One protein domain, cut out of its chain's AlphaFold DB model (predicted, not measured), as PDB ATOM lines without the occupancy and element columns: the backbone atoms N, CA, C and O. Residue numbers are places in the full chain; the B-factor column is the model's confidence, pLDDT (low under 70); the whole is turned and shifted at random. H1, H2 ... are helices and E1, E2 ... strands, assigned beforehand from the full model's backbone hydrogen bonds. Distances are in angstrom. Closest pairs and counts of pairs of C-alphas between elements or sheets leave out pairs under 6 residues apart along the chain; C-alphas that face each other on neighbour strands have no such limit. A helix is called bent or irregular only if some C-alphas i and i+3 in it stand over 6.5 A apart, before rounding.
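This is residues 119 to 277 of the 367 residues of an uncharacterized protein of Amycolatopsis sp. A23 (UniProt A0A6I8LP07). A small head, one curled five-stranded sheet folded back on itself, sits at one end of a long stalk made of two helices, H1 and the bent H2, which run side by side in opposite ways. H1 leads to the head and the arms H2a and H2b lead away from it, with residues 119 to 124 standing free at the far end of the stalk. The printed part has 159 residues with two named helices and five named strands, in the order H1, E1, E2, E3, E4, E5, H2; the sheet, E3 - E2 - E1 - E4 - E5, is antiparallel throughout, and the class is mixed, helices and strands. The whole is extended, a rod with a radius of gyration of the C-alphas of 26.0 A and spans of 88 by 34 by 18 A.

Start in the sheet at C-alpha 172, (63.338, 72.603, 62.371): E1, residues 172 to 182, runs 26.1 A and bends by 67 degrees at residue 175. Next come E2, residues 188 to 196, 24.5 A, and E3, residues 199 to 207, 24.4 A, then E4, residues 218 to 223, and E5, residues 231 to 233. Find C-alpha 122 at (91.872, 133.469, 29.187); from there H1, residues 122 to 170, runs 70.4 A, irregular but only just, with C-alphas 123 and 126 6.7 A apart. H2, residues 241 to 277, was assigned as one helix by its hydrogen bonds but is bent, C-alphas 256 and 259 being 6.5 A apart; its arms are H2a, residues 241 to 256, 22.3 A, and H2b, residues 259 to 277, 26.9 A, ending at C-alpha 277, (94.673, 121.626, 24.249).

Look first at E1, E2 and E3, a meander, each strand the antiparallel neighbour of the one before; with E4 they form a Greek key, E4 being the antiparallel neighbour of E1. In this strongly twisted folded sheet, one sheet bent back into two leaves, E3 and E2 face E4 and E5, with E1 as the hinge. Within hydrogen-bond range are N 201 and O 194 of the hairpin E2 and E3, 2.8 A, N 191 and O 180 of the hairpin E1 and E2, 2.8 A, N 174 and O 221 of E1 and E4, 2.9 A, and N 222 and O 232 of the hairpin E4 and E5, 2.8 A. H1 only grazes the sheet with residues 164 to 170; H2a and H2b are not on it. H1 touches H2a with residues 145 to 157 alone, closest at the C-alphas of Ala 146 and Gly 254, 4.2 A, at a shallow tilt of 28 degrees, opposite ways. It touches H2b with residues 129 to 143 alone, closest at the C-alphas of Trp 139 and Ala 261, 5.4 A, at a shallow tilt of 25 degrees, opposite ways. Every O i to N i+4 pair is within hydrogen-bond range in H2a and H2b, and 41 of 45 in H1.

The two C-alphas farthest apart are those of Pro 119 and Gly 198, 89.6 A. The printed part has no cut, and no link is long. The mean pLDDT of the printed part of this model is 89.7, and no printed residue is under 70.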
ATOM      1  N   PRO A 119      94.668 134.541  19.478       73.00
ATOM      2  CA  PRO A 119      94.935 134.124  20.850       73.00
ATOM      3  C   PRO A 119      93.659 133.581  21.522       73.00
ATOM      4  O   PRO A 119      92.564 134.111  21.295       73.00
ATOM      5  N   PRO A 120      93.768 132.531  22.356       79.81
ATOM      6  CA  PRO A 120      92.651 132.057  23.161       79.81
ATOM      7  C   PRO A 120      92.265 133.099  24.220       79.81
ATOM      8  O   PRO A 120      93.104 133.831  24.737       79.81
ATOM      9  N   ASP A 121      90.987 133.131  24.570       80.81
ATOM     10  CA  ASP A 121      90.438 133.956  25.636       80.81
ATOM     11  C   ASP A 121      90.714 133.335  27.021       80.81
ATOM     12  O   ASP A 121      90.141 132.283  27.354       80.81
ATOM     13  N   PRO A 122      91.557 133.971  27.856       78.31
ATOM     14  CA  PRO A 122      91.872 133.469  29.187       78.31
ATOM     15  C   PRO A 122      90.672 133.549  30.144       78.31
ATOM     16  O   PRO A 122      90.546 132.698  31.031       78.31
ATOM     17  N   GLU A 123      89.753 134.502  29.956       81.62
ATOM     18  CA  GLU A 123      88.621 134.716  30.866       81.62
ATOM     19  C   GLU A 123      87.575 133.600  30.753       81.62
ATOM     20  O   GLU A 123      87.003 133.157  31.755       81.62
ATOM     21  N   ALA A 124      87.370 133.056  29.549       76.50
ATOM     22  CA  ALA A 124      86.477 131.921  29.325       76.50
ATOM     23  C   ALA A 124      87.052 130.567  29.777       76.50
ATOM     24  O   ALA A 124      86.290 129.611  29.985       76.50
ATOM     25  N   ALA A 125      88.372 130.460  29.966       80.56
ATOM     26  CA  ALA A 125      89.032 129.184  30.231       80.56
ATOM     27  C   ALA A 125      88.599 128.553  31.563       80.56
ATOM     28  O   ALA A 125      88.175 127.390  31.612       80.56
ATOM     29  N   ALA A 126      88.645 129.320  32.653       83.75
ATOM     30  CA  ALA A 126      88.254 128.847  33.977       83.75
ATOM     31  C   ALA A 126      86.765 128.428  34.072       83.75
ATOM     32  O   ALA A 126      86.498 127.285  34.483       83.75
ATOM     33  N   PRO A 127      85.776 129.265  33.690       83.75
ATOM     34  CA  PRO A 127      84.362 128.894  33.752       83.75
ATOM     35  C   PRO A 127      84.011 127.748  32.791       83.75
ATOM     36  O   PRO A 127      83.275 126.832  33.181       83.75
ATOM     37  N   GLY A 128      84.584 127.727  31.584       82.25
ATOM     38  CA  GLY A 128      84.369 126.665  30.602       82.25
ATOM     39  C   GLY A 128      84.863 125.301  31.086       82.25
ATOM     40  O   GLY A 128      84.115 124.314  31.080       82.25
ATOM     41  N   LEU A 129      86.086 125.239  31.622       86.19
ATOM     42  CA  LEU A 129      86.640 124.006  32.188       86.19
ATOM     43  C   LEU A 129      85.869 123.540  33.433       86.19
ATOM     44  O   LEU A 129      85.656 122.336  33.607       86.19
ATOM     45  N   ARG A 130      85.416 124.458  34.302       87.19
ATOM     46  CA  ARG A 130      84.565 124.114  35.460       87.19
ATOM     47  C   ARG A 130      83.253 123.465  35.016       87.19
ATOM     48  O   ARG A 130      82.861 122.441  35.582       87.19
ATOM     49  N   ARG A 131      82.596 124.003  33.985       85.44
ATOM     50  CA  ARG A 131      81.348 123.443  33.437       85.44
ATOM     51  C   ARG A 131      81.558 122.089  32.765       85.44
ATOM     52  O   ARG A 131      80.765 121.178  33.005       85.44
ATOM     53  N   LEU A 132      82.639 121.916  32.004       85.81
ATOM     54  CA  LEU A 132      82.976 120.622  31.401       85.81
ATOM     55  C   LEU A 132      83.207 119.544  32.466       85.81
ATOM     56  O   LEU A 132      82.626 118.461  32.369       85.81
ATOM     57  N   ARG A 133      83.967 119.859  33.525       88.75
ATOM     58  CA  ARG A 133      84.146 118.954  34.675       88.75
ATOM     59  C   ARG A 133      82.810 118.625  35.344       88.75
ATOM     60  O   ARG A 133      82.538 117.460  35.618       88.75
ATOM     61  N   ALA A 134      81.952 119.625  35.559       87.44
ATOM     62  CA  ALA A 134      80.632 119.420  36.154       87.44
ATOM     63  C   ALA A 134      79.730 118.503  35.309       87.44
ATOM     64  O   ALA A 134      79.043 117.655  35.872       87.44
ATOM     65  N   GLY A 135      79.772 118.625  33.978       84.19
ATOM     66  CA  GLY A 135      79.072 117.707  33.074       84.19
ATOM     67  C   GLY A 135      79.613 116.275  33.149       84.19
ATOM     68  O   GLY A 135      78.833 115.328  33.139       84.19
ATOM     69  N   GLY A 136      80.930 116.116  33.315       86.19
ATOM     70  CA  GLY A 136      81.569 114.806  33.483       86.19
ATOM     71  C   GLY A 136      81.192 114.115  34.795       86.19
ATOM     72  O   GLY A 136      81.010 112.901  34.804       86.19
ATOM     73  N   ARG A 137      81.001 114.882  35.880       90.88
ATOM     74  CA  ARG A 137      80.610 114.345  37.197       90.88
ATOM     75  C   ARG A 137      79.286 113.588  37.170       90.88
ATOM     76  O   ARG A 137      79.177 112.574  37.840       90.88
ATOM     77  N   ARG A 138      78.308 114.027  36.372       90.75
ATOM     78  CA  ARG A 138      77.017 113.324  36.238       90.75
ATOM     79  C   ARG A 138      77.200 111.889  35.750       90.75
ATOM     80  O   ARG A 138      76.567 110.982  36.269       90.75
ATOM     81  N   TRP A 139      78.110 111.687  34.801       91.44
ATOM     82  CA  TRP A 139      78.426 110.355  34.292       91.44
ATOM     83  C   TRP A 139      79.276 109.541  35.266       91.44
ATOM     84  O   TRP A 139      79.123 108.330  35.314       91.44
ATOM     85  N   THR A 140      80.103 110.185  36.096       92.56
ATOM     86  CA  THR A 140      80.735 109.505  37.239       92.56
ATOM     87  C   THR A 140      79.688 109.005  38.236       92.56
ATOM     88  O   THR A 140      79.756 107.854  38.643       92.56
ATOM     89  N   PHE A 141      78.691 109.822  38.592       95.19
ATOM     90  CA  PHE A 141      77.599 109.377  39.466       95.19
ATOM     91  C   PHE A 141      76.776 108.252  38.835       95.19
ATOM     92  O   PHE A 141      76.439 107.304  39.526       95.19
ATOM     93  N   ALA A 142      76.510 108.312  37.526       94.00
ATOM     94  CA  ALA A 142      75.837 107.225  36.815       94.00
ATOM     95  C   ALA A 142      76.654 105.919  36.824       94.00
ATOM     96  O   ALA A 142      76.081 104.852  37.000       94.00
ATOM     97  N   LEU A 143      77.983 105.999  36.681       95.69
ATOM     98  CA  LEU A 143      78.876 104.842  36.809       95.69
ATOM     99  C   LEU A 143      78.842 104.246  38.215       95.69
ATOM    100  O   LEU A 143      78.734 103.033  38.352       95.69
ATOM    101  N   LEU A 144      78.913 105.096  39.243       97.31
ATOM    102  CA  LEU A 144      78.816 104.655  40.632       97.31
ATOM    103  C   LEU A 144      77.460 104.003  40.901       97.31
ATOM    104  O   LEU A 144      77.428 102.909  41.441       97.31
ATOM    105  N   ALA A 145      76.362 104.609  40.447       96.94
ATOM    106  CA  ALA A 145      75.028 104.030  40.573       96.94
ATOM    107  C   ALA A 145      74.923 102.664  39.875       96.94
ATOM    108  O   ALA A 145      74.407 101.720  40.462       96.94
ATOM    109  N   ALA A 146      75.461 102.530  38.656       96.56
ATOM    110  CA  ALA A 146      75.499 101.253  37.948       96.56
ATOM    111  C   ALA A 146      76.310 100.195  38.715       96.56
ATOM    112  O   ALA A 146      75.847  99.071  38.879       96.56
ATOM    113  N   ALA A 147      77.485 100.563  39.236       96.69
ATOM    114  CA  ALA A 147      78.310  99.672  40.049       96.69
ATOM    115  C   ALA A 147      77.606  99.260  41.352       96.69
ATOM    116  O   ALA A 147      77.644  98.090  41.719       96.69
ATOM    117  N   THR A 148      76.915 100.190  42.020       97.81
ATOM    118  CA  THR A 148      76.123  99.908  43.223       97.81
ATOM    119  C   THR A 148      74.969  98.952  42.934       97.81
ATOM    120  O   THR A 148      74.738  98.054  43.733       97.81
ATOM    121  N   LEU A 149      74.273  99.092  41.802       97.19
ATOM    122  CA  LEU A 149      73.205  98.162  41.409       97.19
ATOM    123  C   LEU A 149      73.740  96.743  41.174       97.19
ATOM    124  O   LEU A 149      73.158  95.777  41.660       97.19
ATOM    125  N   ILE A 150      74.875  96.623  40.480       96.50
ATOM    126  CA  ILE A 150      75.531  95.330  40.240       96.50
ATOM    127  C   ILE A 150      75.971  94.707  41.571       96.50
ATOM    128  O   ILE A 150      75.641  93.557  41.848       96.50
ATOM    129  N   ALA A 151      76.663  95.470  42.423       96.38
ATOM    130  CA  ALA A 151      77.084  95.006  43.744       96.38
ATOM    131  C   ALA A 151      75.888  94.630  44.637       96.38
ATOM    132  O   ALA A 151      75.955  93.641  45.360       96.38
ATOM    133  N   GLY A 152      74.785  95.377  44.548       94.12
ATOM    134  CA  GLY A 152      73.535  95.093  45.246       94.12
ATOM    135  C   GLY A 152      72.941  93.739  44.864       94.12
ATOM    136  O   GLY A 152      72.549  92.995  45.754       94.12
ATOM    137  N   CYS A 153      72.954  93.370  43.578       94.88
ATOM    138  CA  CYS A 153      72.537  92.033  43.138       94.88
ATOM    139  C   CYS A 153      73.370  90.929  43.806       94.88
ATOM    140  O   CYS A 153      72.806  89.978  44.343       94.88
ATOM    141  N   PHE A 154      74.700  91.060  43.812       94.12
ATOM    142  CA  PHE A 154      75.573  90.074  44.459       94.12
ATOM    143  C   PHE A 154      75.383  90.034  45.978       94.12
ATOM    144  O   PHE A 154      75.431  88.959  46.566       94.12
ATOM    145  N   ALA A 155      75.134  91.180  46.613       93.50
ATOM    146  CA  ALA A 155      74.844  91.245  48.041       93.50
ATOM    147  C   ALA A 155      73.509  90.568  48.388       93.50
ATOM    148  O   ALA A 155      73.450  89.830  49.367       93.50
ATOM    149  N   VAL A 156      72.462  90.774  47.577       90.06
ATOM    150  CA  VAL A 156      71.175  90.076  47.729       90.06
ATOM    151  C   VAL A 156      71.370  88.570  47.583       90.06
ATOM    152  O   VAL A 156      70.898  87.831  48.437       90.06
ATOM    153  N   GLN A 157      72.111  88.120  46.566       90.06
ATOM    154  CA  GLN A 157      72.357  86.693  46.364       90.06
ATOM    155  C   GLN A 157      73.146  86.079  47.524       90.06
ATOM    156  O   GLN A 157      72.730  85.072  48.079       90.06
ATOM    157  N   ALA A 158      74.220  86.737  47.966       91.12
ATOM    158  CA  ALA A 158      75.007  86.274  49.102       91.12
ATOM    159  C   ALA A 158      74.184  86.210  50.400       91.12
ATOM    160  O   ALA A 158      74.407  85.333  51.230       91.12
ATOM    161  N   GLU A 159      73.240  87.132  50.596       89.25
ATOM    162  CA  GLU A 159      72.345  87.105  51.753       89.25
ATOM    163  C   GLU A 159      71.290  86.000  51.643       89.25
ATOM    164  O   GLU A 159      70.983  85.354  52.645       89.25
ATOM    165  N   LEU A 160      70.763  85.738  50.440       86.94
ATOM    166  CA  LEU A 160      69.890  84.592  50.187       86.94
ATOM    167  C   LEU A 160      70.628  83.283  50.482       86.94
ATOM    168  O   LEU A 160      70.113  82.483  51.261       86.94
ATOM    169  N   ASP A 161      71.853  83.121  49.979       88.50
ATOM    170  CA  ASP A 161      72.692  81.940  50.209       88.50
ATOM    171  C   ASP A 161      72.994  81.744  51.704       88.50
ATOM    172  O   ASP A 161      72.809  80.655  52.250       88.50
ATOM    173  N   ARG A 162      73.383  82.815  52.411       89.25
ATOM    174  CA  ARG A 162      73.630  82.774  53.864       89.25
ATOM    175  C   ARG A 162      72.379  82.428  54.653       89.25
ATOM    176  O   ARG A 162      72.437  81.597  55.556       89.25
ATOM    177  N   ALA A 163      71.249  83.056  54.340       86.62
ATOM    178  CA  ALA A 163      69.987  82.765  55.007       86.62
ATOM    179  C   ALA A 163      69.548  81.318  54.747       86.62
ATOM    180  O   ALA A 163      69.008  80.664  55.639       86.62
ATOM    181  N   ALA A 164      69.804  80.817  53.541       87.25
ATOM    182  CA  ALA A 164      69.514  79.456  53.136       87.25
ATOM    183  C   ALA A 164      70.394  78.443  53.891       87.25
ATOM    184  O   ALA A 164      69.874  77.421  54.344       87.25
ATOM    185  N   GLU A 165      71.686  78.731  54.069       89.25
ATOM    186  CA  GLU A 165      72.625  77.907  54.838       89.25
ATOM    187  C   GLU A 165      72.315  77.930  56.340       89.25
ATOM    188  O   GLU A 165      72.278  76.881  56.982       89.25
ATOM    189  N   LEU A 166      72.030  79.108  56.901       88.38
ATOM    190  CA  LEU A 166      71.606  79.243  58.296       88.38
ATOM    191  C   LEU A 166      70.339  78.436  58.559       88.38
ATOM    192  O   LEU A 166      70.289  77.691  59.533       88.38
ATOM    193  N   LEU A 167      69.355  78.521  57.662       88.06
ATOM    194  CA  LEU A 167      68.115  77.766  57.786       88.06
ATOM    195  C   LEU A 167      68.357  76.253  57.760       88.06
ATOM    196  O   LEU A 167      67.753  75.544  58.554       88.06
ATOM    197  N   LEU A 168      69.256  75.759  56.904       90.12
ATOM    198  CA  LEU A 168      69.632  74.339  56.884       90.12
ATOM    199  C   LEU A 168      70.335  73.882  58.166       90.12
ATOM    200  O   LEU A 168      70.269  72.703  58.496       90.12
ATOM    201  N   ARG A 169      71.028  74.786  58.865       90.69
ATOM    202  CA  ARG A 169      71.772  74.467  60.092       90.69
ATOM    203  C   ARG A 169      70.926  74.560  61.357       90.69
ATOM    204  O   ARG A 169      71.162  73.797  62.287       90.69
ATOM    205  N   THR A 170      70.011  75.525  61.433       91.44
ATOM    206  CA  THR A 170      69.282  75.858  62.672       91.44
ATOM    207  C   THR A 170      67.774  75.661  62.573       91.44
ATOM    208  O   THR A 170      67.076  75.761  63.584       91.44
ATOM    209  N   GLY A 171      67.252  75.409  61.371       90.44
ATOM    210  CA  GLY A 171      65.832  75.201  61.139       90.44
ATOM    211  C   GLY A 171      65.318  73.900  61.748       90.44
ATOM    212  O   GLY A 171      66.060  72.965  62.034       90.44
ATOM    213  N   VAL A 172      64.002  73.832  61.932       92.62
ATOM    214  CA  VAL A 172      63.338  72.603  62.371       92.62
ATOM    215  C   VAL A 172      63.138  71.707  61.158       92.62
ATOM    216  O   VAL A 172      62.472  72.102  60.196       92.62
ATOM    217  N   HIS A 173      63.697  70.503  61.220       94.12
ATOM    218  CA  HIS A 173      63.549  69.478  60.195       94.12
ATOM    219  C   HIS A 173      62.279  68.671  60.466       94.12
ATOM    220  O   HIS A 173      62.048  68.207  61.581       94.12
ATOM    221  N   SER A 174      61.447  68.527  59.444       93.19
ATOM    222  CA  SER A 174      60.178  67.808  59.510       93.19
ATOM    223  C   SER A 174      59.989  66.954  58.267       93.19
ATOM    224  O   SER A 174      60.430  67.330  57.177       93.19
ATOM    225  N   ASP A 175      59.315  65.820  58.427       93.69
ATOM    226  CA  ASP A 175      58.944  64.983  57.295       93.69
ATOM    227  C   ASP A 175      57.848  65.669  56.476       93.69
ATOM    228  O   ASP A 175      56.831  66.140  57.001       93.69
ATOM    229  N   GLY A 176      58.073  65.733  55.168       94.19
ATOM    230  CA  GLY A 176      57.127  66.239  54.190       94.19
ATOM    231  C   GLY A 176      56.885  65.239  53.067       94.19
ATOM    232  O   GLY A 176      57.657  64.304  52.839       94.19
ATOM    233  N   THR A 177      55.796  65.462  52.344       96.56
ATOM    234  CA  THR A 177      55.404  64.661  51.185       96.56
ATOM    235  C   THR A 177      55.043  65.585  50.034       96.56
ATOM    236  O   THR A 177      54.295  66.555  50.209       96.56
ATOM    237  N   VAL A 178      55.560  65.288  48.847       95.69
ATOM    238  CA  VAL A 178      55.185  65.985  47.616       95.69
ATOM    239  C   VAL A 178      53.744  65.614  47.275       95.69
ATOM    240  O   VAL A 178      53.425  64.452  47.054       95.69
ATOM    241  N   LEU A 179      52.852  66.596  47.242       95.81
ATOM    242  CA  LEU A 179      51.436  66.399  46.925       95.81
ATOM    243  C   LEU A 179      51.193  66.495  45.421       95.81
ATOM    244  O   LEU A 179      50.495  65.667  44.846       95.81
ATOM    245  N   THR A 180      51.781  67.512  44.790       94.50
ATOM    246  CA  THR A 180      51.579  67.805  43.369       94.50
ATOM    247  C   THR A 180      52.864  68.342  42.759       94.50
ATOM    248  O   THR A 180      53.551  69.161  43.368       94.50
ATOM    249  N   VAL A 181      53.147  67.951  41.518       93.31
ATOM    250  CA  VAL A 181      54.201  68.542  40.689       93.31
ATOM    251  C   VAL A 181      53.537  69.267  39.525       93.31
ATOM    252  O   VAL A 181      52.768  68.674  38.771       93.31
ATOM    253  N   ARG A 182      53.799  70.567  39.380       91.25
ATOM    254  CA  ARG A 182      53.312  71.387  38.265       91.25
ATOM    255  C   ARG A 182      54.487  71.839  37.419       91.25
ATOM    256  O   ARG A 182      55.436  72.399  37.950       91.25
ATOM    257  N   GLN A 183      54.393  71.671  36.108       88.69
ATOM    258  CA  GLN A 183      55.448  72.070  35.176       88.69
ATOM    259  C   GLN A 183      54.914  73.061  34.132       88.69
ATOM    260  O   GLN A 183      54.649  72.688  32.989       88.69
ATOM    261  N   PRO A 184      54.672  74.330  34.510       85.38
ATOM    262  CA  PRO A 184      54.406  75.384  33.536       85.38
ATOM    263  C   PRO A 184      55.628  75.655  32.642       85.38
ATOM    264  O   PRO A 184      56.747  75.234  32.925       85.38
ATOM    265  N   ARG A 185      55.435  76.437  31.570       83.06
ATOM    266  CA  ARG A 185      56.516  76.809  30.632       83.06
ATOM    267  C   ARG A 185      57.731  77.476  31.298       83.06
ATOM    268  O   ARG A 185      58.821  77.402  30.747       83.06
ATOM    269  N   ASN A 186      57.548  78.100  32.463       81.12
ATOM    270  CA  ASN A 186      58.563  78.927  33.124       81.12
ATOM    271  C   ASN A 186      59.226  78.251  34.339       81.12
ATOM    272  O   ASN A 186      59.873  78.935  35.125       81.12
ATOM    273  N   GLY A 187      59.056  76.940  34.527       82.38
ATOM    274  CA  GLY A 187      59.708  76.212  35.618       82.38
ATOM    275  C   GLY A 187      58.891  75.032  36.123       82.38
ATOM    276  O   GLY A 187      57.783  74.785  35.659       82.38
ATOM    277  N   THR A 188      59.440  74.293  37.084       87.56
ATOM    278  CA  THR A 188      58.711  73.226  37.784       87.56
ATOM    279  C   THR A 188      58.477  73.648  39.229       87.56
ATOM    280  O   THR A 188      59.393  74.128  39.888       87.56
ATOM    281  N   TYR A 189      57.257  73.471  39.721       89.69
ATOM    282  CA  TYR A 189      56.843  73.791  41.081       89.69
ATOM    283  C   TYR A 189      56.328  72.534  41.779       89.69
ATOM    284  O   TYR A 189      55.597  71.737  41.190       89.69
ATOM    285  N   LEU A 190      56.691  72.383  43.043       92.81
ATOM    286  CA  LEU A 190      56.321  71.278  43.915       92.81
ATOM    287  C   LEU A 190      55.402  71.828  45.004       92.81
ATOM    288  O   LEU A 190      55.781  72.759  45.710       92.81
ATOM    289  N   GLU A 191      54.205  71.274  45.156       94.38
ATOM    290  CA  GLU A 191      53.395  71.506  46.351       94.38
ATOM    291  C   GLU A 191      53.779  70.452  47.385       94.38
ATOM    292  O   GLU A 191      53.565  69.262  47.158       94.38
ATOM    293  N   VAL A 192      54.346  70.874  48.512       94.56
ATOM    294  CA  VAL A 192      54.786  69.975  49.585       94.56
ATOM    295  C   VAL A 192      53.883  70.152  50.796       94.56
ATOM    296  O   VAL A 192      53.687  71.268  51.285       94.56
ATOM    297  N   GLY A 193      53.323  69.044  51.278       94.62
ATOM    298  CA  GLY A 193      52.592  68.970  52.537       94.62
ATOM    299  C   GLY A 193      53.520  68.541  53.668       94.62
ATOM    300  O   GLY A 193      54.285  67.599  53.502       94.62
ATOM    301  N   TYR A 194      53.456  69.213  54.812       94.25
ATOM    302  CA  TYR A 194      54.288  68.900  55.978       94.25
ATOM    303  C   TYR A 194      53.566  69.265  57.278       94.25
ATOM    304  O   TYR A 194      52.581  70.009  57.265       94.25
ATOM    305  N   ALA A 195      54.024  68.733  58.409       91.88
ATOM    306  CA  ALA A 195      53.482  69.064  59.724       91.88
ATOM    307  C   ALA A 195      54.454  69.970  60.491       91.88
ATOM    308  O   ALA A 195      55.633  69.659  60.618       91.88
ATOM    309  N   PHE A 196      53.952  71.077  61.039       90.12
ATOM    310  CA  PHE A 196      54.740  71.968  61.891       90.12
ATOM    311  C   PHE A 196      53.898  72.441  63.074       90.12
ATOM    312  O   PHE A 196      52.812  72.993  62.884       90.12
ATOM    313  N   GLY A 197      54.384  72.206  64.298       85.81
ATOM    314  CA  GLY A 197      53.647  72.533  65.524       85.81
ATOM    315  C   GLY A 197      52.298  71.811  65.635       85.81
ATOM    316  O   GLY A 197      51.324  72.402  66.085       85.81
ATOM    317  N   GLY A 198      52.209  70.569  65.145       86.56
ATOM    318  CA  GLY A 198      50.973  69.772  65.151       86.56
ATOM    319  C   GLY A 198      49.942  70.151  64.079       86.56
ATOM    320  O   GLY A 198      48.905  69.500  63.981       86.56
ATOM    321  N   VAL A 199      50.214  71.158  63.240       91.25
ATOM    322  CA  VAL A 199      49.311  71.595  62.164       91.25
ATOM    323  C   VAL A 199      49.877  71.197  60.805       91.25
ATOM    324  O   VAL A 199      51.049  71.440  60.512       91.25
ATOM    325  N   ARG A 200      49.032  70.615  59.944       91.56
ATOM    326  CA  ARG A 200      49.385  70.343  58.544       91.56
ATOM    327  C   ARG A 200      49.416  71.644  57.744       91.56
ATOM    328  O   ARG A 200      48.430  72.378  57.696       91.56
ATOM    329  N   LYS A 201      50.542  71.903  57.091       93.00
ATOM    330  CA  LYS A 201      50.790  73.049  56.218       93.00
ATOM    331  C   LYS A 201      51.121  72.578  54.808       93.00
ATOM    332  O   LYS A 201      51.467  71.419  54.587       93.00
ATOM    333  N   ARG A 202      50.977  73.492  53.851       93.56
ATOM    334  CA  ARG A 202      51.307  73.280  52.440       93.56
ATOM    335  C   ARG A 202      52.086  74.474  51.923       93.56
ATOM    336  O   ARG A 202      51.768  75.605  52.291       93.56
ATOM    337  N   VAL A 203      53.079  74.220  51.084       91.75
ATOM    338  CA  VAL A 203      53.920  75.260  50.494       91.75
ATOM    339  C   VAL A 203      54.272  74.905  49.054       91.75
ATOM    340  O   VAL A 203      54.458  73.733  48.729       91.75
ATOM    341  N   TRP A 204      54.346  75.921  48.199       90.31
ATOM    342  CA  TRP A 204      54.875  75.791  46.847       90.31
ATOM    343  C   TRP A 204      56.374  76.061  46.867       90.31
ATOM    344  O   TRP A 204      56.796  77.094  47.377       90.31
ATOM    345  N   ILE A 205      57.156  75.142  46.310       88.94
ATOM    346  CA  ILE A 205      58.615  75.220  46.215       88.94
ATOM    347  C   ILE A 205      58.996  75.134  44.742       88.94
ATOM    348  O   ILE A 205      58.432  74.338  43.990       88.94
ATOM    349  N   THR A 206      59.928  75.975  44.305       88.38
ATOM    350  CA  THR A 206      60.421  75.937  42.923       88.38
ATOM    351  C   THR A 206      61.503  74.872  42.823       88.38
ATOM    352  O   THR A 206      62.438  74.878  43.615       88.38
ATOM    353  N   ARG A 207      61.387  73.959  41.857       88.75
ATOM    354  CA  ARG A 207      62.422  72.965  41.581       88.75
ATOM    355  C   ARG A 207      63.555  73.629  40.807       88.75
ATOM    356  O   ARG A 207      63.351  74.096  39.685       88.75
ATOM    357  N   THR A 208      64.731  73.631  41.404       84.75
ATOM    358  CA  THR A 208      65.978  74.138  40.833       84.75
ATOM    359  C   THR A 208      66.978  73.023  40.549       84.75
ATOM    360  O   THR A 208      67.833  73.203  39.687       84.75
ATOM    361  N   SER A 209      66.851  71.867  41.210       84.81
ATOM    362  CA  SER A 209      67.716  70.716  40.962       84.81
ATOM    363  C   SER A 209      67.259  69.871  39.764       84.81
ATOM    364  O   SER A 209      66.114  69.946  39.292       84.81
ATOM    365  N   ASP A 210      68.165  69.006  39.305       85.69
ATOM    366  CA  ASP A 210      67.888  67.979  38.295       85.69
ATOM    367  C   ASP A 210      67.141  66.761  38.868       85.69
ATOM    368  O   ASP A 210      66.764  65.848  38.122       85.69
ATOM    369  N   ARG A 211      66.895  66.728  40.188       87.31
ATOM    370  CA  ARG A 211      66.166  65.634  40.832       87.31
ATOM    371  C   ARG A 211      64.738  65.601  40.304       87.31
ATOM    372  O   ARG A 211      64.017  66.599  40.272       87.31
ATOM    373  N   ARG A 212      64.299  64.418  39.885       88.19
ATOM    374  CA  ARG A 212      62.899  64.196  39.520       88.19
ATOM    375  C   ARG A 212      62.107  63.934  40.791       88.19
ATOM    376  O   ARG A 212      62.531  63.135  41.618       88.19
ATOM    377  N   TYR A 213      60.973  64.610  40.901       90.75
ATOM    378  CA  TYR A 213      60.008  64.419  41.972       90.75
ATOM    379  C   TYR A 213      58.700  63.916  41.375       90.75
ATOM    380  O   TYR A 213      58.293  64.361  40.296       90.75
ATOM    381  N   ALA A 214      58.040  63.024  42.096       93.62
ATOM    382  CA  ALA A 214      56.691  62.556  41.847       93.62
ATOM    383  C   ALA A 214      55.794  62.864  43.054       93.62
ATOM    384  O   ALA A 214      56.259  63.091  44.171       93.62
ATOM    385  N   ALA A 215      54.480  62.891  42.827       94.88
ATOM    386  CA  ALA A 215      53.527  62.950  43.928       94.88
ATOM    387  C   ALA A 215      53.657  61.681  44.790       94.88
ATOM    388  O   ALA A 215      53.709  60.575  44.258       94.88
ATOM    389  N   GLY A 216      53.705  61.853  46.108       93.81
ATOM    390  CA  GLY A 216      53.972  60.796  47.082       93.81
ATOM    391  C   GLY A 216      55.424  60.733  47.560       93.81
ATOM    392  O   GLY A 216      55.677  60.102  48.583       93.81
ATOM    393  N   ASP A 217      56.364  61.416  46.899       94.62
ATOM    394  CA  ASP A 217      57.767  61.396  47.317       94.62
ATOM    395  C   ASP A 217      57.957  62.037  48.696       94.62
ATOM    396  O   ASP A 217      57.424  63.113  48.989       94.62
ATOM    397  N   HIS A 218      58.766  61.388  49.534       94.56
ATOM    398  CA  HIS A 218      59.159  61.910  50.839       94.56
ATOM    399  C   HIS A 218      60.323  62.893  50.704       94.56
ATOM    400  O   HIS A 218      61.337  62.607  50.063       94.56
ATOM    401  N   VAL A 219      60.176  64.057  51.334       94.44
ATOM    402  CA  VAL A 219      61.174  65.130  51.343       94.44
ATOM    403  C   VAL A 219      61.321  65.693  52.750       94.44
ATOM    404  O   VAL A 219      60.343  65.810  53.483       94.44
ATOM    405  N   THR A 220      62.533  66.083  53.132       94.25
ATOM    406  CA  THR A 220      62.758  66.768  54.409       94.25
ATOM    407  C   THR A 220      62.489  68.257  54.239       94.25
ATOM    408  O   THR A 220      63.155  68.935  53.451       94.25
ATOM    409  N   VAL A 221      61.514  68.773  54.986       93.19
ATOM    410  CA  VAL A 221      61.142  70.189  55.001       93.19
ATOM    411  C   VAL A 221      61.789  70.869  56.196       93.19
ATOM    412  O   VAL A 221      61.611  70.447  57.339       93.19
ATOM    413  N   VAL A 222      62.516  71.948  55.925       93.69
ATOM    414  CA  VAL A 222      63.225  72.753  56.915       93.69
ATOM    415  C   VAL A 222      62.497  74.083  57.079       93.69
ATOM    416  O   VAL A 222      62.375  74.858  56.127       93.69
ATOM    417  N   THR A 223      61.986  74.336  58.284       91.06
ATOM    418  CA  THR A 223      61.189  75.532  58.608       91.06
ATOM    419  C   THR A 223      61.905  76.413  59.627       91.06
ATOM    420  O   THR A 223      62.455  75.911  60.608       91.06
ATOM    421  N   ASP A 224      61.855  77.731  59.427       89.81
ATOM    422  CA  ASP A 224      62.340  78.712  60.402       89.81
ATOM    423  C   ASP A 224      61.310  78.852  61.545       89.81
ATOM    424  O   ASP A 224      60.167  79.254  61.287       89.81
ATOM    425  N   PRO A 225      61.668  78.542  62.806       86.38
ATOM    426  CA  PRO A 225      60.738  78.650  63.927       86.38
ATOM    427  C   PRO A 225      60.349  80.101  64.253       86.38
ATOM    428  O   PRO A 225      59.242  80.338  64.736       86.38
ATOM    429  N   VAL A 226      61.222  81.077  63.971       87.44
ATOM    430  CA  VAL A 226      60.978  82.509  64.214       87.44
ATOM    431  C   VAL A 226      60.169  83.121  63.070       87.44
ATOM    432  O   VAL A 226      59.348  84.014  63.291       87.44
ATOM    433  N   ARG A 227      60.365  82.639  61.837       83.69
ATOM    434  CA  ARG A 227      59.627  83.093  60.646       83.69
ATOM    435  C   ARG A 227      59.025  81.912  59.877       83.69
ATOM    436  O   ARG A 227      59.539  81.564  58.818       83.69
ATOM    437  N   PRO A 228      57.856  81.384  60.288       82.38
ATOM    438  CA  PRO A 228      57.273  80.159  59.722       82.38
ATOM    439  C   PRO A 228      56.902  80.209  58.232       82.38
ATOM    440  O   PRO A 228      56.503  79.190  57.677       82.38
ATOM    441  N   ALA A 229      56.956  81.387  57.603       82.19
ATOM    442  CA  ALA A 229      56.789  81.559  56.160       82.19
ATOM    443  C   ALA A 229      58.067  81.216  55.367       82.19
ATOM    444  O   ALA A 229      57.986  80.967  54.168       82.19
ATOM    445  N   ARG A 230      59.240  81.191  56.016       83.75
ATOM    446  CA  ARG A 230      60.505  80.738  55.429       83.75
ATOM    447  C   ARG A 230      60.622  79.230  55.606       83.75
ATOM    448  O   ARG A 230      60.882  78.732  56.700       83.75
ATOM    449  N   VAL A 231      60.387  78.514  54.517       87.25
ATOM    450  CA  VAL A 231      60.305  77.052  54.494       87.25
ATOM    451  C   VAL A 231      61.023  76.579  53.255       87.25
ATOM    452  O   VAL A 231      60.602  76.982  52.186       87.25
ATOM    453  N   ARG A 232      62.032  75.721  53.355       91.00
ATOM    454  CA  ARG A 232      62.714  75.110  52.200       91.00
ATOM    455  C   ARG A 232      62.703  73.591  52.318       91.00
ATOM    456  O   ARG A 232      62.361  73.068  53.375       91.00
ATOM    457  N   THR A 233      63.118  72.880  51.276       89.38
ATOM    458  CA  THR A 233      63.526  71.473  51.451       89.38
ATOM    459  C   THR A 233      65.042  71.386  51.613       89.38
ATOM    460  O   THR A 233      65.747  72.384  51.411       89.38
ATOM    461  N   SER A 234      65.547  70.215  52.011       86.56
ATOM    462  CA  SER A 234      66.993  69.943  52.043       86.56
ATOM    463  C   SER A 234      67.649  70.230  50.692       86.56
ATOM    464  O   SER A 234      68.713  70.844  50.642       86.56
ATOM    465  N   ASP A 235      66.959  69.857  49.613       85.62
ATOM    466  CA  ASP A 235      67.523  69.837  48.267       85.62
ATOM    467  C   ASP A 235      67.108  71.062  47.448       85.62
ATOM    468  O   ASP A 235      67.906  71.585  46.681       85.62
ATOM    469  N   GLU A 236      65.877  71.550  47.632       87.31
ATOM    470  CA  GLU A 236      65.336  72.671  46.861       87.31
ATOM    471  C   GLU A 236      65.220  73.944  47.706       87.31
ATOM    472  O   GLU A 236      64.584  73.926  48.778       87.31
ATOM    473  N   PRO A 237      65.788  75.068  47.228       84.12
ATOM    474  CA  PRO A 237      65.587  76.367  47.827       84.12
ATOM    475  C   PRO A 237      64.136  76.807  47.618       84.12
ATOM    476  O   PRO A 237      63.515  76.582  46.580       84.12
ATOM    477  N   ASN A 238      63.586  77.480  48.620       79.94
ATOM    478  CA  ASN A 238      62.316  78.179  48.488       79.94
ATOM    479  C   ASN A 238      62.565  79.655  48.763       79.94
ATOM    480  O   ASN A 238      62.303  80.185  49.846       79.94
ATOM    481  N   GLU A 239      63.210  80.279  47.789       71.56
ATOM    482  CA  GLU A 239      63.512  81.694  47.839       71.56
ATOM    483  C   GLU A 239      62.251  82.508  47.579       71.56
ATOM    484  O   GLU A 239      61.386  82.147  46.777       71.56
ATOM    485  N   ASP A 240      62.168  83.650  48.255       77.19
ATOM    486  CA  ASP A 240      61.177  84.652  47.917       77.19
ATOM    487  C   ASP A 240      61.464  85.169  46.499       77.19
ATOM    488  O   ASP A 240      62.407  85.936  46.274       77.19
ATOM    489  N   GLN A 241      60.638  84.742  45.540       77.31
ATOM    490  CA  GLN A 241      60.763  85.121  44.133       77.31
ATOM    491  C   GLN A 241      60.770  86.641  43.945       77.31
ATOM    492  O   GLN A 241      61.408  87.133  43.013       77.31
ATOM    493  N   ALA A 242      60.106  87.404  44.820       80.81
ATOM    494  CA  ALA A 242      60.141  88.861  44.762       80.81
ATOM    495  C   ALA A 242      61.552  89.395  45.056       80.81
ATOM    496  O   ALA A 242      62.054  90.252  44.331       80.81
ATOM    497  N   THR A 243      62.226  88.839  46.066       83.25
ATOM    498  CA  THR A 243      63.596  89.219  46.431       83.25
ATOM    499  C   THR A 243      64.600  88.807  45.347       83.25
ATOM    500  O   THR A 243      65.401  89.637  44.910       83.25
ATOM    501  N   GLY A 244      64.519  87.567  44.849       83.50
ATOM    502  CA  GLY A 244      65.391  87.093  43.766       83.50
ATOM    503  C   GLY A 244      65.197  87.887  42.467       83.50
ATOM    504  O   GLY A 244      66.161  88.358  41.860       83.50
ATOM    505  N   SER A 245      63.943  88.136  42.069       85.62
ATOM    506  CA  SER A 245      63.645  88.935  40.872       85.62
ATOM    507  C   SER A 245      64.095  90.390  41.005       85.62
ATOM    508  O   SER A 245      64.604  90.951  40.035       85.62
ATOM    509  N   ALA A 246      63.987  91.001  42.190       89.12
ATOM    510  CA  ALA A 246      64.522  92.337  42.437       89.12
ATOM    511  C   ALA A 246      66.044  92.397  42.215       89.12
ATOM    512  O   ALA A 246      66.519  93.331  41.562       89.12
ATOM    513  N   GLY A 247      66.795  91.389  42.675       90.25
ATOM    514  CA  GLY A 247      68.235  91.264  42.410       90.25
ATOM    515  C   GLY A 247      68.551  91.211  40.911       90.25
ATOM    516  O   GLY A 247      69.374  91.987  40.419       90.25
ATOM    517  N   ILE A 248      67.816  90.385  40.157       92.25
ATOM    518  CA  ILE A 248      67.953  90.283  38.693       92.25
ATOM    519  C   ILE A 248      67.666  91.629  38.011       92.25
ATOM    520  O   ILE A 248      68.428  92.060  37.142       92.25
ATOM    521  N   TRP A 249      66.606  92.335  38.412       95.12
ATOM    522  CA  TRP A 249      66.285  93.651  37.852       95.12
ATOM    523  C   TRP A 249      67.362  94.698  38.150       95.12
ATOM    524  O   TRP A 249      67.690  95.497  37.267       95.12
ATOM    525  N   MET A 250      67.959  94.677  39.347       94.00
ATOM    526  CA  MET A 250      69.114  95.523  39.669       94.00
ATOM    527  C   MET A 250      70.306  95.210  38.762       94.00
ATOM    528  O   MET A 250      70.927  96.136  38.236       94.00
ATOM    529  N   LEU A 251      70.593  93.926  38.516       96.62
ATOM    530  CA  LEU A 251      71.673  93.512  37.622       96.62
ATOM    531  C   LEU A 251      71.445  94.007  36.192       96.62
ATOM    532  O   LEU A 251      72.337  94.631  35.621       96.62
ATOM    533  N   ILE A 252      70.250  93.793  35.630       97.00
ATOM    534  CA  ILE A 252      69.902  94.257  34.278       97.00
ATOM    535  C   ILE A 252      70.070  95.776  34.180       97.00
ATOM    536  O   ILE A 252      70.737  96.271  33.268       97.00
ATOM    537  N   ALA A 253      69.518  96.529  35.137       95.56
ATOM    538  CA  ALA A 253      69.630  97.983  35.158       95.56
ATOM    539  C   ALA A 253      71.097  98.444  35.237       95.56
ATOM    540  O   ALA A 253      71.505  99.341  34.496       95.56
ATOM    541  N   GLY A 254      71.899  97.803  36.091       95.56
ATOM    542  CA  GLY A 254      73.327  98.073  36.226       95.56
ATOM    543  C   GLY A 254      74.110  97.782  34.945       95.56
ATOM    544  O   GLY A 254      74.836  98.652  34.464       95.56
ATOM    545  N   VAL A 255      73.917  96.603  34.346       96.94
ATOM    546  CA  VAL A 255      74.601  96.161  33.117       96.94
ATOM    547  C   VAL A 255      74.230  97.019  31.912       96.94
ATOM    548  O   VAL A 255      75.094  97.296  31.086       96.94
ATOM    549  N   VAL A 256      72.986  97.490  31.807       96.38
ATOM    550  CA  VAL A 256      72.567  98.397  30.724       96.38
ATOM    551  C   VAL A 256      73.115  99.811  30.940       96.38
ATOM    552  O   VAL A 256      73.605 100.446  30.001       96.38
ATOM    553  N   LEU A 257      73.065 100.325  32.173       95.06
ATOM    554  CA  LEU A 257      73.512 101.684  32.486       95.06
ATOM    555  C   LEU A 257      75.038 101.832  32.410       95.06
ATOM    556  O   LEU A 257      75.531 102.872  31.962       95.06
ATOM    557  N   PHE A 258      75.787 100.807  32.821       95.62
ATOM    558  CA  PHE A 258      77.247 100.831  32.894       95.62
ATOM    559  C   PHE A 258      77.932 101.212  31.567       95.62
ATOM    560  O   PHE A 258      78.634 102.229  31.553       95.62
ATOM    561  N   PRO A 259      77.726 100.512  30.430       95.62
ATOM    562  CA  PRO A 259      78.386 100.848  29.172       95.62
ATOM    563  C   PRO A 259      78.000 102.252  28.707       95.62
ATOM    564  O   PRO A 259      78.872 103.032  28.323       95.62
ATOM    565  N   VAL A 260      76.722 102.633  28.817       94.38
ATOM    566  CA  VAL A 260      76.261 103.985  28.467       94.38
ATOM    567  C   VAL A 260      77.024 105.036  29.274       94.38
ATOM    568  O   VAL A 260      77.535 106.007  28.705       94.38
ATOM    569  N   ALA A 261      77.153 104.835  30.585       93.06
ATOM    570  CA  ALA A 261      77.865 105.748  31.462       93.06
ATOM    571  C   ALA A 261      79.378 105.784  31.160       93.06
ATOM    572  O   ALA A 261      79.947 106.879  31.110       93.06
ATOM    573  N   VAL A 262      80.009 104.641  30.854       95.12
ATOM    574  CA  VAL A 262      81.425 104.549  30.444       95.12
ATOM    575  C   VAL A 262      81.659 105.329  29.151       95.12
ATOM    576  O   VAL A 262      82.479 106.252  29.124       95.12
ATOM    577  N   PHE A 263      80.907 105.029  28.089       93.12
ATOM    578  CA  PHE A 263      81.048 105.696  26.791       93.12
ATOM    579  C   PHE A 263      80.861 107.209  26.914       93.12
ATOM    580  O   PHE A 263      81.653 107.996  26.383       93.12
ATOM    581  N   ARG A 264      79.839 107.641  27.660       90.56
ATOM    582  CA  ARG A 264      79.579 109.065  27.894       90.56
ATOM    583  C   ARG A 264      80.691 109.714  28.710       90.56
ATOM    584  O   ARG A 264      81.117 110.817  28.358       90.56
ATOM    585  N   ARG A 265      81.216 109.037  29.735       91.62
ATOM    586  CA  ARG A 265      82.328 109.521  30.565       91.62
ATOM    587  C   ARG A 265      83.621 109.674  29.768       91.62
ATOM    588  O   ARG A 265      84.291 110.699  29.929       91.62
ATOM    589  N   ILE A 266      83.945 108.709  28.906       92.69
ATOM    590  CA  ILE A 266      85.102 108.758  27.998       92.69
ATOM    591  C   ILE A 266      84.938 109.914  27.016       92.69
ATOM    592  O   ILE A 266      85.839 110.741  26.879       92.69
ATOM    593  N   ARG A 267      83.770 110.037  26.375       90.00
ATOM    594  CA  ARG A 267      83.502 111.131  25.433       90.00
ATOM    595  C   ARG A 267      83.629 112.500  26.101       90.00
ATOM    596  O   ARG A 267      84.191 113.426  25.520       90.00
ATOM    597  N   TRP A 268      83.166 112.629  27.344       90.56
ATOM    598  CA  TRP A 268      83.327 113.864  28.109       90.56
ATOM    599  C   TRP A 268      84.781 114.141  28.500       90.56
ATOM    600  O   TRP A 268      85.210 115.293  28.464       90.56
ATOM    601  N   ALA A 269      85.555 113.100  28.827       90.88
ATOM    602  CA  ALA A 269      86.987 113.217  29.089       90.88
ATOM    603  C   ALA A 269      87.746 113.703  27.849       90.88
ATOM    604  O   ALA A 269      88.531 114.643  27.946       90.88
ATOM    605  N   ARG A 270      87.453 113.120  26.677       91.12
ATOM    606  CA  ARG A 270      88.031 113.530  25.389       91.12
ATOM    607  C   ARG A 270      87.703 114.985  25.065       91.12
ATOM    608  O   ARG A 270      88.594 115.728  24.672       91.12
ATOM    609  N   ARG A 271      86.466 115.423  25.318       89.62
ATOM    610  CA  ARG A 271      86.060 116.829  25.165       89.62
ATOM    611  C   ARG A 271      86.788 117.766  26.125       89.62
ATOM    612  O   ARG A 271      87.234 118.830  25.713       89.62
ATOM    613  N   LEU A 272      86.959 117.367  27.385       90.31
ATOM    614  CA  LEU A 272      87.736 118.144  28.351       90.31
ATOM    615  C   LEU A 272      89.211 118.256  27.934       90.31
ATOM    616  O   LEU A 272      89.782 119.338  28.023       90.31
ATOM    617  N   ALA A 273      89.815 117.162  27.468       89.44
ATOM    618  CA  ALA A 273      91.191 117.152  26.977       89.44
ATOM    619  C   ALA A 273      91.351 117.989  25.700       89.44
ATOM    620  O   ALA A 273      92.318 118.733  25.573       89.44
ATOM    621  N   ALA A 274      90.389 117.920  24.775       88.19
ATOM    622  CA  ALA A 274      90.366 118.763  23.583       88.19
ATOM    623  C   ALA A 274      90.293 120.251  23.957       88.19
ATOM    624  O   ALA A 274      91.130 121.019  23.507       88.19
ATOM    625  N   ALA A 275      89.382 120.634  24.858       88.50
ATOM    626  CA  ALA A 275      89.247 122.022  25.298       88.50
ATOM    627  C   ALA A 275      90.493 122.560  26.025       88.50
ATOM    628  O   ALA A 275      90.802 123.742  25.920       88.50
ATOM    629  N   ARG A 276      91.221 121.706  26.760       88.69
ATOM    630  CA  ARG A 276      92.500 122.084  27.385       88.69
ATOM    631  C   ARG A 276      93.611 122.316  26.368       88.69
ATOM    632  O   ARG A 276      94.431 123.190  26.598       88.69
ATOM    633  N   ARG A 277      93.645 121.522  25.294       87.81
ATOM    634  CA  ARG A 277      94.673 121.626  24.249       87.81
ATOM    635  C   ARG A 277      94.461 122.836  23.350       87.81
ATOM    636  O   ARG A 277      95.425 123.499  23.016       87.81
TER     637      ARG A 277